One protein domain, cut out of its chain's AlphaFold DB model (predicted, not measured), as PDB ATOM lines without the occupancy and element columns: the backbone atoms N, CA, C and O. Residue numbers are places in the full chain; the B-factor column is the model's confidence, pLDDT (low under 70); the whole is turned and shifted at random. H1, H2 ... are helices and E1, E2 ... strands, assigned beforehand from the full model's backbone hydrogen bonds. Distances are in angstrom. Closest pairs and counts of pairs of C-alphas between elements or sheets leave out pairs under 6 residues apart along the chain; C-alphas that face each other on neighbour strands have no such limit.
ATOM      1  N   PHE A 477      51.497 -82.506 -27.394       37.62
ATOM      2  CA  PHE A 477      51.162 -81.499 -28.418       37.62
ATOM      3  C   PHE A 477      50.294 -82.025 -29.580       37.62
ATOM      4  O   PHE A 477      49.200 -81.517 -29.808       37.62
ATOM      5  N   GLN A 478      50.718 -83.104 -30.246       34.88
ATOM      6  CA  GLN A 478      49.999 -83.681 -31.394       34.88
ATOM      7  C   GLN A 478      48.653 -84.333 -31.026       34.88
ATOM      8  O   GLN A 478      47.701 -84.267 -31.801       34.88
ATOM      9  N   ARG A 479      48.543 -84.954 -29.840       37.06
ATOM     10  CA  ARG A 479      47.269 -85.524 -29.364       37.06
ATOM     11  C   ARG A 479      46.322 -84.431 -28.871       37.06
ATOM     12  O   ARG A 479      45.123 -84.551 -29.088       37.06
ATOM     13  N   LEU A 480      46.844 -83.368 -28.255       43.56
ATOM     14  CA  LEU A 480      46.032 -82.258 -27.757       43.56
ATOM     15  C   LEU A 480      45.462 -81.403 -28.890       43.56
ATOM     16  O   LEU A 480      44.291 -81.054 -28.818       43.56
ATOM     17  N   GLU A 481      46.231 -81.116 -29.947       46.66
ATOM     18  CA  GLU A 481      45.662 -80.487 -31.144       46.66
ATOM     19  C   GLU A 481      44.557 -81.357 -31.741       46.66
ATOM     20  O   GLU A 481      43.459 -80.857 -31.951       46.66
ATOM     21  N   SER A 482      44.792 -82.662 -31.930       53.81
ATOM     22  CA  SER A 482      43.762 -83.577 -32.442       53.81
ATOM     23  C   SER A 482      42.492 -83.576 -31.575       53.81
ATOM     24  O   SER A 482      41.394 -83.446 -32.106       53.81
ATOM     25  N   ILE A 483      42.613 -83.632 -30.244       55.81
ATOM     26  CA  ILE A 483      41.461 -83.622 -29.325       55.81
ATOM     27  C   ILE A 483      40.754 -82.256 -29.308       55.81
ATOM     28  O   ILE A 483      39.531 -82.211 -29.400       55.81
ATOM     29  N   ASN A 484      41.492 -81.143 -29.242       55.38
ATOM     30  CA  ASN A 484      40.910 -79.797 -29.258       55.38
ATOM     31  C   ASN A 484      40.228 -79.494 -30.597       55.38
ATOM     32  O   ASN A 484      39.134 -78.935 -30.608       55.38
ATOM     33  N   PHE A 485      40.828 -79.905 -31.721       64.81
ATOM     34  CA  PHE A 485      40.175 -79.840 -33.024       64.81
ATOM     35  C   PHE A 485      38.915 -80.703 -33.029       64.81
ATOM     36  O   PHE A 485      37.871 -80.188 -33.408       64.81
ATOM     37  N   ARG A 486      38.954 -81.961 -32.564       67.19
ATOM     38  CA  ARG A 486      37.748 -82.807 -32.468       67.19
ATOM     39  C   ARG A 486      36.637 -82.123 -31.664       67.19
ATOM     40  O   ARG A 486      35.524 -82.037 -32.163       67.19
ATOM     41  N   LEU A 487      36.937 -81.544 -30.498       65.38
ATOM     42  CA  LEU A 487      35.966 -80.786 -29.693       65.38
ATOM     43  C   LEU A 487      35.392 -79.565 -30.438       65.38
ATOM     44  O   LEU A 487      34.178 -79.386 -30.466       65.38
ATOM     45  N   GLN A 488      36.231 -78.765 -31.104       66.06
ATOM     46  CA  GLN A 488      35.766 -77.650 -31.943       66.06
ATOM     47  C   GLN A 488      34.924 -78.123 -33.142       66.06
ATOM     48  O   GLN A 488      33.946 -77.474 -33.500       66.06
ATOM     49  N   TYR A 489      35.294 -79.231 -33.789       73.62
ATOM     50  CA  TYR A 489      34.580 -79.760 -34.953       73.62
ATOM     51  C   TYR A 489      33.253 -80.433 -34.574       73.62
ATOM     52  O   TYR A 489      32.321 -80.350 -35.368       73.62
ATOM     53  N   ILE A 490      33.127 -81.005 -33.369       79.62
ATOM     54  CA  ILE A 490      31.846 -81.477 -32.811       79.62
ATOM     55  C   ILE A 490      30.870 -80.308 -32.658       79.62
ATOM     56  O   ILE A 490      29.755 -80.387 -33.157       79.62
ATOM     57  N   GLU A 491      31.288 -79.191 -32.056       77.69
ATOM     58  CA  GLU A 491      30.420 -78.005 -31.945       77.69
ATOM     59  C   GLU A 491      29.977 -77.505 -33.334       77.69
ATOM     60  O   GLU A 491      28.816 -77.167 -33.569       77.69
ATOM     61  N   ARG A 492      30.897 -77.526 -34.310       78.50
ATOM     62  CA  ARG A 492      30.597 -77.141 -35.695       78.50
ATOM     63  C   ARG A 492      29.696 -78.127 -36.442       78.50
ATOM     64  O   ARG A 492      29.029 -77.685 -37.376       78.50
ATOM     65  N   SER A 493      29.657 -79.418 -36.093       84.81
ATOM     66  CA  SER A 493      28.803 -80.388 -36.799       84.81
ATOM     67  C   SER A 493      27.316 -80.131 -36.549       84.81
ATOM     68  O   SER A 493      26.484 -80.493 -37.377       84.81
ATOM     69  N   PHE A 494      26.980 -79.423 -35.466       86.00
ATOM     70  CA  PHE A 494      25.629 -78.959 -35.163       86.00
ATOM     71  C   PHE A 494      25.237 -77.634 -35.843       86.00
ATOM     72  O   PHE A 494      24.163 -77.109 -35.544       86.00
ATOM     73  N   LEU A 495      26.048 -77.090 -36.761       84.00
ATOM     74  CA  LEU A 495      25.726 -75.874 -37.519       84.00
ATOM     75  C   LEU A 495      25.097 -76.191 -38.883       84.00
ATOM     76  O   LEU A 495      25.775 -76.620 -39.817       84.00
ATOM     77  N   ASP A 496      23.817 -75.865 -39.042       81.56
ATOM     78  CA  ASP A 496      23.139 -75.878 -40.335       81.56
ATOM     79  C   ASP A 496      23.506 -74.635 -41.159       81.56
ATOM     80  O   ASP A 496      23.134 -73.509 -40.824       81.56
ATOM     81  N   GLN A 497      24.223 -74.832 -42.267       75.12
ATOM     82  CA  GLN A 497      24.547 -73.755 -43.215       75.12
ATOM     83  C   GLN A 497      23.353 -73.363 -44.106       75.12
ATOM     84  O   GLN A 497      23.387 -72.308 -44.731       75.12
ATOM     85  N   ASN A 498      22.300 -74.189 -44.155       73.25
ATOM     86  CA  ASN A 498      21.116 -74.031 -45.006       73.25
ATOM     87  C   ASN A 498      19.844 -73.736 -44.183       73.25
ATOM     88  O   ASN A 498      18.732 -74.110 -44.573       73.25
ATOM     89  N   THR A 499      19.998 -73.106 -43.015       70.69
ATOM     90  CA  THR A 499      18.879 -72.620 -42.193       70.69
ATOM     91  C   THR A 499      18.183 -71.428 -42.858       70.69
ATOM     92  O   THR A 499      18.812 -70.628 -43.550       70.69
ATOM     93  N   GLN A 500      16.877 -71.272 -42.620       66.38
ATOM     94  CA  GLN A 500      16.127 -70.091 -43.069       66.38
ATOM     95  C   GLN A 500      16.506 -68.821 -42.289       66.38
ATOM     96  O   GLN A 500      16.360 -67.719 -42.814       66.38
ATOM     97  N   ASN A 501      17.003 -68.960 -41.053       67.88
ATOM     98  CA  ASN A 501      17.496 -67.844 -40.250       67.88
ATOM     99  C   ASN A 501      19.023 -67.957 -40.077       67.88
ATOM    100  O   ASN A 501      19.479 -68.715 -39.219       67.88
ATOM    101  N   PRO A 502      19.827 -67.205 -40.850       66.75
ATOM    102  CA  PRO A 502      21.281 -67.376 -40.903       66.75
ATOM    103  C   PRO A 502      22.014 -67.001 -39.604       66.75
ATOM    104  O   PRO A 502      23.175 -67.373 -39.438       66.75
ATOM    105  N   TYR A 503      21.348 -66.315 -38.670       65.06
ATOM    106  CA  TYR A 503      21.885 -66.024 -37.339       65.06
ATOM    107  C   TYR A 503      21.781 -67.224 -36.388       65.06
ATOM    108  O   TYR A 503      22.651 -67.432 -35.546       65.06
ATOM    109  N   TYR A 504      20.749 -68.060 -36.544       73.62
ATOM    110  CA  TYR A 504      20.477 -69.208 -35.675       73.62
ATOM    111  C   TYR A 504      20.720 -70.519 -36.431       73.62
ATOM    112  O   TYR A 504      19.801 -71.217 -36.856       73.62
ATOM    113  N   ARG A 505      22.008 -70.833 -36.607       76.88
ATOM    114  CA  ARG A 505      22.485 -72.042 -37.305       76.88
ATOM    115  C   ARG A 505      22.577 -73.279 -36.415       76.88
ATOM    116  O   ARG A 505      22.651 -74.384 -36.936       76.88
ATOM    117  N   HIS A 506      22.612 -73.120 -35.093       82.38
ATOM    118  CA  HIS A 506      22.869 -74.240 -34.192       82.38
ATOM    119  C   HIS A 506      21.609 -75.104 -33.991       82.38
ATOM    120  O   HIS A 506      20.617 -74.677 -33.397       82.38
ATOM    121  N   LEU A 507      21.680 -76.356 -34.447       83.19
ATOM    122  CA  LEU A 507      20.573 -77.319 -34.482       83.19
ATOM    123  C   LEU A 507      20.058 -77.701 -33.084       83.19
ATOM    124  O   LEU A 507      18.852 -77.760 -32.860       83.19
ATOM    125  N   VAL A 508      20.968 -77.916 -32.128       79.44
ATOM    126  CA  VAL A 508      20.617 -78.158 -30.714       79.44
ATOM    127  C   VAL A 508      20.141 -76.884 -30.004       79.44
ATOM    128  O   VAL A 508      19.271 -76.965 -29.144       79.44
ATOM    129  N   PHE A 509      20.689 -75.717 -30.349       74.88
ATOM    130  CA  PHE A 509      20.676 -74.515 -29.513       74.88
ATOM    131  C   PHE A 509      20.220 -73.277 -30.295       74.88
ATOM    132  O   PHE A 509      21.018 -72.444 -30.720       74.88
ATOM    133  N   SER A 510      18.908 -73.151 -30.477       71.44
ATOM    134  CA  SER A 510      18.272 -72.046 -31.206       71.44
ATOM    135  C   SER A 510      17.070 -71.488 -30.426       71.44
ATOM    136  O   SER A 510      16.450 -72.209 -29.641       71.44
ATOM    137  N   PRO A 511      16.727 -70.197 -30.589       70.38
ATOM    138  CA  PRO A 511      15.445 -69.682 -30.121       70.38
ATOM    139  C   PRO A 511      14.304 -70.294 -30.944       70.38
ATOM    140  O   PRO A 511      14.453 -70.508 -32.146       70.38
ATOM    141  N   SER A 512      13.173 -70.551 -30.290       74.12
ATOM    142  CA  SER A 512      11.956 -71.054 -30.933       74.12
ATOM    143  C   SER A 512      11.152 -69.909 -31.553       74.12
ATOM    144  O   SER A 512      11.111 -68.801 -31.014       74.12
ATOM    145  N   SER A 513      10.476 -70.172 -32.671       72.94
ATOM    146  CA  SER A 513       9.496 -69.258 -33.274       72.94
ATOM    147  C   SER A 513       8.230 -69.089 -32.416       72.94
ATOM    148  O   SER A 513       7.590 -68.036 -32.474       72.94
ATOM    149  N   HIS A 514       7.883 -70.098 -31.606       66.75
ATOM    150  CA  HIS A 514       6.674 -70.135 -30.774       66.75
ATOM    151  C   HIS A 514       6.925 -69.767 -29.305       66.75
ATOM    152  O   HIS A 514       5.995 -69.353 -28.613       66.75
ATOM    153  N   SER A 515       8.159 -69.914 -28.811       59.78
ATOM    154  CA  SER A 515       8.513 -69.676 -27.406       59.78
ATOM    155  C   SER A 515       9.559 -68.566 -27.256       59.78
ATOM    156  O   SER A 515      10.645 -68.675 -27.824       59.78
ATOM    157  N   PRO A 516       9.325 -67.544 -26.404       50.41
ATOM    158  CA  PRO A 516      10.341 -66.542 -26.072       50.41
ATOM    159  C   PRO A 516      11.477 -67.110 -25.200       50.41
ATOM    160  O   PRO A 516      12.422 -66.393 -24.872       50.41
ATOM    161  N   ARG A 517      11.391 -68.381 -24.780       53.94
ATOM    162  CA  ARG A 517      12.432 -69.062 -24.004       53.94
ATOM    163  C   ARG A 517      13.344 -69.855 -24.931       53.94
ATOM    164  O   ARG A 517      12.890 -70.527 -25.855       53.94
ATOM    165  N   PHE A 518      14.634 -69.835 -24.617       58.34
ATOM    166  CA  PHE A 518      15.623 -70.695 -25.254       58.34
ATOM    167  C   PHE A 518      15.202 -72.166 -25.127       58.34
ATOM    168  O   PHE A 518      14.900 -72.627 -24.025       58.34
ATOM    169  N   THR A 519      15.131 -72.874 -26.255       65.38
ATOM    170  CA  THR A 519      14.511 -74.199 -26.335       65.38
ATOM    171  C   THR A 519      15.411 -75.140 -27.121       65.38
ATOM    172  O   THR A 519      15.677 -74.916 -28.301       65.38
ATOM    173  N   SER A 520      15.892 -76.204 -26.476       76.94
ATOM    174  CA  SER A 520      16.744 -77.181 -27.154       76.94
ATOM    175  C   SER A 520      15.985 -77.879 -28.284       76.94
ATOM    176  O   SER A 520      14.838 -78.285 -28.102       76.94
ATOM    177  N   PHE A 521      16.639 -78.047 -29.433       83.56
ATOM    178  CA  PHE A 521      16.058 -78.608 -30.659       83.56
ATOM    179  C   PHE A 521      14.804 -77.867 -31.163       83.56
ATOM    180  O   PHE A 521      13.906 -78.491 -31.733       83.56
ATOM    181  N   ALA A 522      14.758 -76.535 -31.019       82.19
ATOM    182  CA  ALA A 522      13.723 -75.683 -31.618       82.19
ATOM    183  C   ALA A 522      13.483 -76.000 -33.109       82.19
ATOM    184  O   ALA A 522      12.341 -76.082 -33.546       82.19
ATOM    185  N   CYS A 523      14.545 -76.316 -33.862       83.00
ATOM    186  CA  CYS A 523      14.446 -76.725 -35.267       83.00
ATOM    187  C   CYS A 523      13.553 -77.957 -35.529       83.00
ATOM    188  O   CYS A 523      13.013 -78.064 -36.624       83.00
ATOM    189  N   ILE A 524      13.383 -78.864 -34.557       87.62
ATOM    190  CA  ILE A 524      12.442 -79.999 -34.611       87.62
ATOM    191  C   ILE A 524      11.105 -79.615 -33.969       87.62
ATOM    192  O   ILE A 524      10.049 -79.980 -34.486       87.62
ATOM    193  N   LEU A 525      11.140 -78.910 -32.834       85.38
ATOM    194  CA  LEU A 525       9.939 -78.587 -32.066       85.38
ATOM    195  C   LEU A 525       8.990 -77.662 -32.833       85.38
ATOM    196  O   LEU A 525       7.790 -77.919 -32.835       85.38
ATOM    197  N   ASP A 526       9.514 -76.626 -33.489       86.00
ATOM    198  CA  ASP A 526       8.690 -75.625 -34.165       86.00
ATOM    199  C   ASP A 526       7.902 -76.260 -35.338       86.00
ATOM    200  O   ASP A 526       6.672 -76.229 -35.288       86.00
ATOM    201  N   PRO A 527       8.512 -77.007 -36.292       87.25
ATOM    202  CA  PRO A 527       7.749 -77.746 -37.307       87.25
ATOM    203  C   PRO A 527       6.792 -78.807 -36.748       87.25
ATOM    204  O   PRO A 527       5.773 -79.106 -37.372       87.25
ATOM    205  N   ALA A 528       7.093 -79.403 -35.585       85.94
ATOM    206  CA  ALA A 528       6.184 -80.348 -34.934       85.94
ATOM    207  C   ALA A 528       4.942 -79.654 -34.352       85.94
ATOM    208  O   ALA A 528       3.843 -80.209 -34.434       85.94
ATOM    209  N   LEU A 529       5.104 -78.453 -33.787       83.81
ATOM    210  CA  LEU A 529       4.004 -77.609 -33.321       83.81
ATOM    211  C   LEU A 529       3.182 -77.085 -34.501       83.81
ATOM    212  O   LEU A 529       1.960 -77.231 -34.483       83.81
ATOM    213  N   ASP A 530       3.836 -76.566 -35.544       83.94
ATOM    214  CA  ASP A 530       3.177 -76.129 -36.776       83.94
ATOM    215  C   ASP A 530       2.344 -77.266 -37.380       83.94
ATOM    216  O   ASP A 530       1.142 -77.098 -37.568       83.94
ATOM    217  N   TYR A 531       2.920 -78.461 -37.572       87.94
ATOM    218  CA  TYR A 531       2.178 -79.619 -38.083       87.94
ATOM    219  C   TYR A 531       1.027 -80.050 -37.161       87.94
ATOM    220  O   TYR A 531      -0.048 -80.402 -37.649       87.94
ATOM    221  N   HIS A 532       1.205 -80.005 -35.837       84.19
ATOM    222  CA  HIS A 532       0.136 -80.328 -34.891       84.19
ATOM    223  C   HIS A 532      -1.051 -79.354 -34.987       84.19
ATOM    224  O   HIS A 532      -2.201 -79.768 -34.841       84.19
ATOM    225  N   LEU A 533      -0.785 -78.075 -35.259       79.75
ATOM    226  CA  LEU A 533      -1.809 -77.042 -35.415       79.75
ATOM    227  C   LEU A 533      -2.440 -77.058 -36.819       79.75
ATOM    228  O   LEU A 533      -3.660 -76.966 -36.946       79.75
ATOM    229  N   SER A 534      -1.630 -77.196 -37.872       85.19
ATOM    230  CA  SER A 534      -2.035 -77.026 -39.274       85.19
ATOM    231  C   SER A 534      -2.500 -78.316 -39.957       85.19
ATOM    232  O   SER A 534      -3.320 -78.260 -40.874       85.19
ATOM    233  N   HIS A 535      -1.968 -79.471 -39.536       84.06
ATOM    234  CA  HIS A 535      -2.058 -80.766 -40.226       84.06
ATOM    235  C   HIS A 535      -1.598 -80.727 -41.704       84.06
ATOM    236  O   HIS A 535      -2.022 -81.543 -42.525       84.06
ATOM    237  N   ASN A 536      -0.724 -79.782 -42.062       89.50
ATOM    238  CA  ASN A 536      -0.213 -79.562 -43.416       89.50
ATOM    239  C   ASN A 536       0.976 -80.489 -43.738       89.50
ATOM    240  O   ASN A 536       1.958 -80.532 -42.996       89.50
ATOM    241  N   GLU A 537       0.949 -81.169 -44.888       88.06
ATOM    242  CA  GLU A 537       2.058 -82.029 -45.344       88.06
ATOM    243  C   GLU A 537       3.393 -81.275 -45.494       88.06
ATOM    244  O   GLU A 537       4.457 -81.870 -45.324       88.06
ATOM    245  N   THR A 538       3.354 -79.963 -45.752       87.75
ATOM    246  CA  THR A 538       4.557 -79.109 -45.794       87.75
ATOM    247  C   THR A 538       5.265 -79.073 -44.441       87.75
ATOM    248  O   THR A 538       6.487 -79.185 -44.376       87.75
ATOM    249  N   ASP A 539       4.502 -78.980 -43.351       85.25
ATOM    250  CA  ASP A 539       5.049 -78.858 -41.998       85.25
ATOM    251  C   ASP A 539       5.552 -80.224 -41.506       85.25
ATOM    252  O   ASP A 539       6.616 -80.318 -40.893       85.25
ATOM    253  N   LEU A 540       4.880 -81.310 -41.911       87.19
ATOM    254  CA  LEU A 540       5.376 -82.680 -41.738       87.19
ATOM    255  C   LEU A 540       6.694 -82.926 -42.493       87.19
ATOM    256  O   LEU A 540       7.594 -83.585 -41.968       87.19
ATOM    257  N   HIS A 541       6.837 -82.388 -43.709       90.00
ATOM    258  CA  HIS A 541       8.090 -82.456 -44.462       90.00
ATOM    259  C   HIS A 541       9.204 -81.644 -43.784       90.00
ATOM    260  O   HIS A 541      10.323 -82.141 -43.647       90.00
ATOM    261  N   ASN A 542       8.895 -80.440 -43.291       87.81
ATOM    262  CA  ASN A 542       9.831 -79.615 -42.523       87.81
ATOM    263  C   ASN A 542      10.302 -80.334 -41.244       87.81
ATOM    264  O   ASN A 542      11.501 -80.351 -40.962       87.81
ATOM    265  N   LEU A 543       9.392 -80.999 -40.524       89.88
ATOM    266  CA  LEU A 543       9.709 -81.832 -39.361       89.88
ATOM    267  C   LEU A 543      10.637 -83.001 -39.722       89.88
ATOM    268  O   LEU A 543      11.649 -83.216 -39.052       89.88
ATOM    269  N   ALA A 544      10.331 -83.740 -40.792       89.50
ATOM    270  CA  ALA A 544      11.178 -84.836 -41.257       89.50
ATOM    271  C   ALA A 544      12.592 -84.340 -41.617       89.50
ATOM    272  O   ALA A 544      13.582 -84.907 -41.156       89.50
ATOM    273  N   MET A 545      12.687 -83.230 -42.356       89.06
ATOM    274  CA  MET A 545      13.957 -82.588 -42.706       89.06
ATOM    275  C   MET A 545      14.751 -82.134 -41.475       89.06
ATOM    276  O   MET A 545      15.971 -82.301 -41.447       89.06
ATOM    277  N   ALA A 546      14.094 -81.590 -40.448       87.19
ATOM    278  CA  ALA A 546      14.746 -81.193 -39.203       87.19
ATOM    279  C   ALA A 546      15.326 -82.393 -38.438       87.19
ATOM    280  O   ALA A 546      16.481 -82.349 -38.010       87.19
ATOM    281  N   ILE A 547      14.566 -83.488 -38.331       89.25
ATOM    282  CA  ILE A 547      15.034 -84.739 -37.718       89.25
ATOM    283  C   ILE A 547      16.243 -85.287 -38.488       89.25
ATOM    284  O   ILE A 547      17.253 -85.613 -37.868       89.25
ATOM    285  N   THR A 548      16.196 -85.320 -39.826       90.44
ATOM    286  CA  THR A 548      17.330 -85.762 -40.656       90.44
ATOM    287  C   THR A 548      18.565 -84.873 -40.480       90.44
ATOM    288  O   THR A 548      19.670 -85.401 -40.366       90.44
ATOM    289  N   LYS A 549      18.409 -83.543 -40.401       88.44
ATOM    290  CA  LYS A 549      19.527 -82.615 -40.136       88.44
ATOM    291  C   LYS A 549      20.183 -82.883 -38.779       88.44
ATOM    292  O   LYS A 549      21.406 -82.949 -38.701       88.44
ATOM    293  N   VAL A 550      19.386 -83.069 -37.723       88.44
ATOM    294  CA  VAL A 550      19.897 -83.384 -36.378       88.44
ATOM    295  C   VAL A 550      20.561 -84.761 -36.342       88.44
ATOM    296  O   VAL A 550      21.647 -84.883 -35.781       88.44
ATOM    297  N   GLN A 551      19.971 -85.778 -36.978       89.06
ATOM    298  CA  GLN A 551      20.583 -87.104 -37.096       89.06
ATOM    299  C   GLN A 551      21.949 -87.021 -37.791       89.06
ATOM    300  O   GLN A 551      22.939 -87.481 -37.231       89.06
ATOM    301  N   TYR A 552      22.024 -86.367 -38.954       88.94
ATOM    302  CA  TYR A 552      23.271 -86.201 -39.701       88.94
ATOM    303  C   TYR A 552      24.338 -85.426 -38.907       88.94
ATOM    304  O   TYR A 552      25.514 -85.784 -38.938       88.94
ATOM    305  N   ALA A 553      23.942 -84.399 -38.148       86.38
ATOM    306  CA  ALA A 553      24.843 -83.654 -37.266       86.38
ATOM    307  C   ALA A 553      25.413 -84.513 -36.121       86.38
ATOM    308  O   ALA A 553      26.594 -84.380 -35.790       86.38
ATOM    309  N   VAL A 554      24.596 -85.406 -35.544       85.19
ATOM    310  CA  VAL A 554      25.009 -86.374 -34.512       85.19
ATOM    311  C   VAL A 554      25.911 -87.463 -35.098       85.19
ATOM    312  O   VAL A 554      26.946 -87.759 -34.512       85.19
ATOM    313  N   GLU A 555      25.567 -88.026 -36.258       84.94
ATOM    314  CA  GLU A 555      26.406 -89.001 -36.970       84.94
ATOM    315  C   GLU A 555      27.770 -88.387 -37.320       84.94
ATOM    316  O   GLU A 555      28.808 -88.955 -36.992       84.94
ATOM    317  N   THR A 556      27.782 -87.156 -37.841       84.88
ATOM    318  CA  THR A 556      29.017 -86.402 -38.115       84.88
ATOM    319  C   THR A 556      29.824 -86.135 -36.835       84.88
ATOM    320  O   THR A 556      31.047 -86.261 -36.849       84.88
ATOM    321  N   ALA A 557      29.178 -85.808 -35.707       78.81
ATOM    322  CA  ALA A 557      29.861 -85.643 -34.417       78.81
ATOM    323  C   ALA A 557      30.517 -86.948 -33.931       78.81
ATOM    324  O   ALA A 557      31.622 -86.921 -33.386       78.81
ATOM    325  N   ILE A 558      29.850 -88.088 -34.137       79.31
ATOM    326  CA  ILE A 558      30.365 -89.425 -33.813       79.31
ATOM    327  C   ILE A 558      31.565 -89.768 -34.710       79.31
ATOM    328  O   ILE A 558      32.598 -90.194 -34.194       79.31
ATOM    329  N   ASP A 559      31.482 -89.500 -36.013       80.31
ATOM    330  CA  ASP A 559      32.589 -89.705 -36.957       80.31
ATOM    331  C   ASP A 559      33.810 -88.824 -36.635       80.31
ATOM    332  O   ASP A 559      34.947 -89.266 -36.785       80.31
ATOM    333  N   ILE A 560      33.604 -87.600 -36.135       76.50
ATOM    334  CA  ILE A 560      34.684 -86.720 -35.649       76.50
ATOM    335  C   ILE A 560      35.308 -87.255 -34.347       76.50
ATOM    336  O   ILE A 560      36.503 -87.070 -34.105       76.50
ATOM    337  N   LEU A 561      34.521 -87.908 -33.486       68.62
ATOM    338  CA  LEU A 561      35.002 -88.492 -32.230       68.62
ATOM    339  C   LEU A 561      35.867 -89.744 -32.433       68.62
ATOM    340  O   LEU A 561      36.732 -90.000 -31.588       68.62
ATOM    341  N   HIS A 562      35.658 -90.491 -33.521       67.00
ATOM    342  CA  HIS A 562      36.421 -91.691 -33.883       67.00
ATOM    343  C   HIS A 562      37.832 -91.365 -34.403       67.00
ATOM    344  O   HIS A 562      38.805 -91.751 -33.712       67.00
TER     345      HIS A 562
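AT A GLANCE: This is residues 477 to 562 of the 562 residues of an uncharacterized protein of Strongylus vulgaris (UniProt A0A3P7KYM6). The longest helix, H3, runs along one side, and H1 and H2 lie one after the other along its other side, H1 beside its last part and H2 beside its first part. The small two-stranded hairpin E1 and E2 sits by the beginning of H2, a long loop of residues 494 to 508 leads to it from H1, and residues 477 to 482 of H1 stick out at one end. The printed part has 86 residues, with three named helices and two named strands in the order H1, E1, E2, H2, H3; the sheet, E1 - E2, is antiparallel, and the class is mostly helix. The whole is loose, with a radius of gyration of the C-alphas of 15.2 A and spans of 54 by 24 by 17 A.

HOW THE PARTS SIT: H1, residues 477 to 493, touches H3, residues 537 to 561, with its residues 486 to 493 alone. The closest C-alphas, those of Ile 490 and Ala 557, are 4.9 A apart, and the two helices run opposite ways at a shallow tilt of 3 degrees. E1, residues 509 to 511, and E2, residues 518 to 520, form an antiparallel hairpin with 137 degrees between their directions. Their C-alphas 509 and 520 face each other at 5.3 A, but no backbone N and O across the pair are within hydrogen-bond range. The closest C-alphas of E1 and H2, residues 522 to 534, are those of Ser 510 and Ala 522, 5.8 A apart. H2 and H3 form a helical hairpin: they touch, closest at the C-alphas of Tyr 531 and Asp 539, 4.9 A apart, and run opposite ways at a shallow tilt of 18 degrees. H3 touches H2 with its residues 537 to 547 alone. H1 and H2 are apart, and H3 is apart from E1 and E2. Every O i to N i+4 pair is within hydrogen-bond range in H1 and H3; in H2 it is 8 of 9.

IN THESE COORDINATES: H1 begins at C-alpha 477, at (51.162, -81.499, -28.418), and is 23.9 A long. E1 and E2 have three residues each. H2 begins at C-alpha 522, at (13.723, -75.683, -31.618), and is 17.6 A long. H3 is 36.0 A long and ends at C-alpha 561, at (35.002, -88.492, -32.230).

THE WHOLE: The two C-alphas farthest apart, those of Phe 477 and His 535, are 54.5 A apart. The printed part has no cut, and it ends at residue 562, the chain's last residue. The link from H1 to E1 is long, with 15 residues, while those from E2 to H2 and from H2 to H3 are tight. The mean pLDDT of the printed part is 75.8; it is under 70 in residues 477 to 488, 500 to 503, 514 to 519 and 561 to 562.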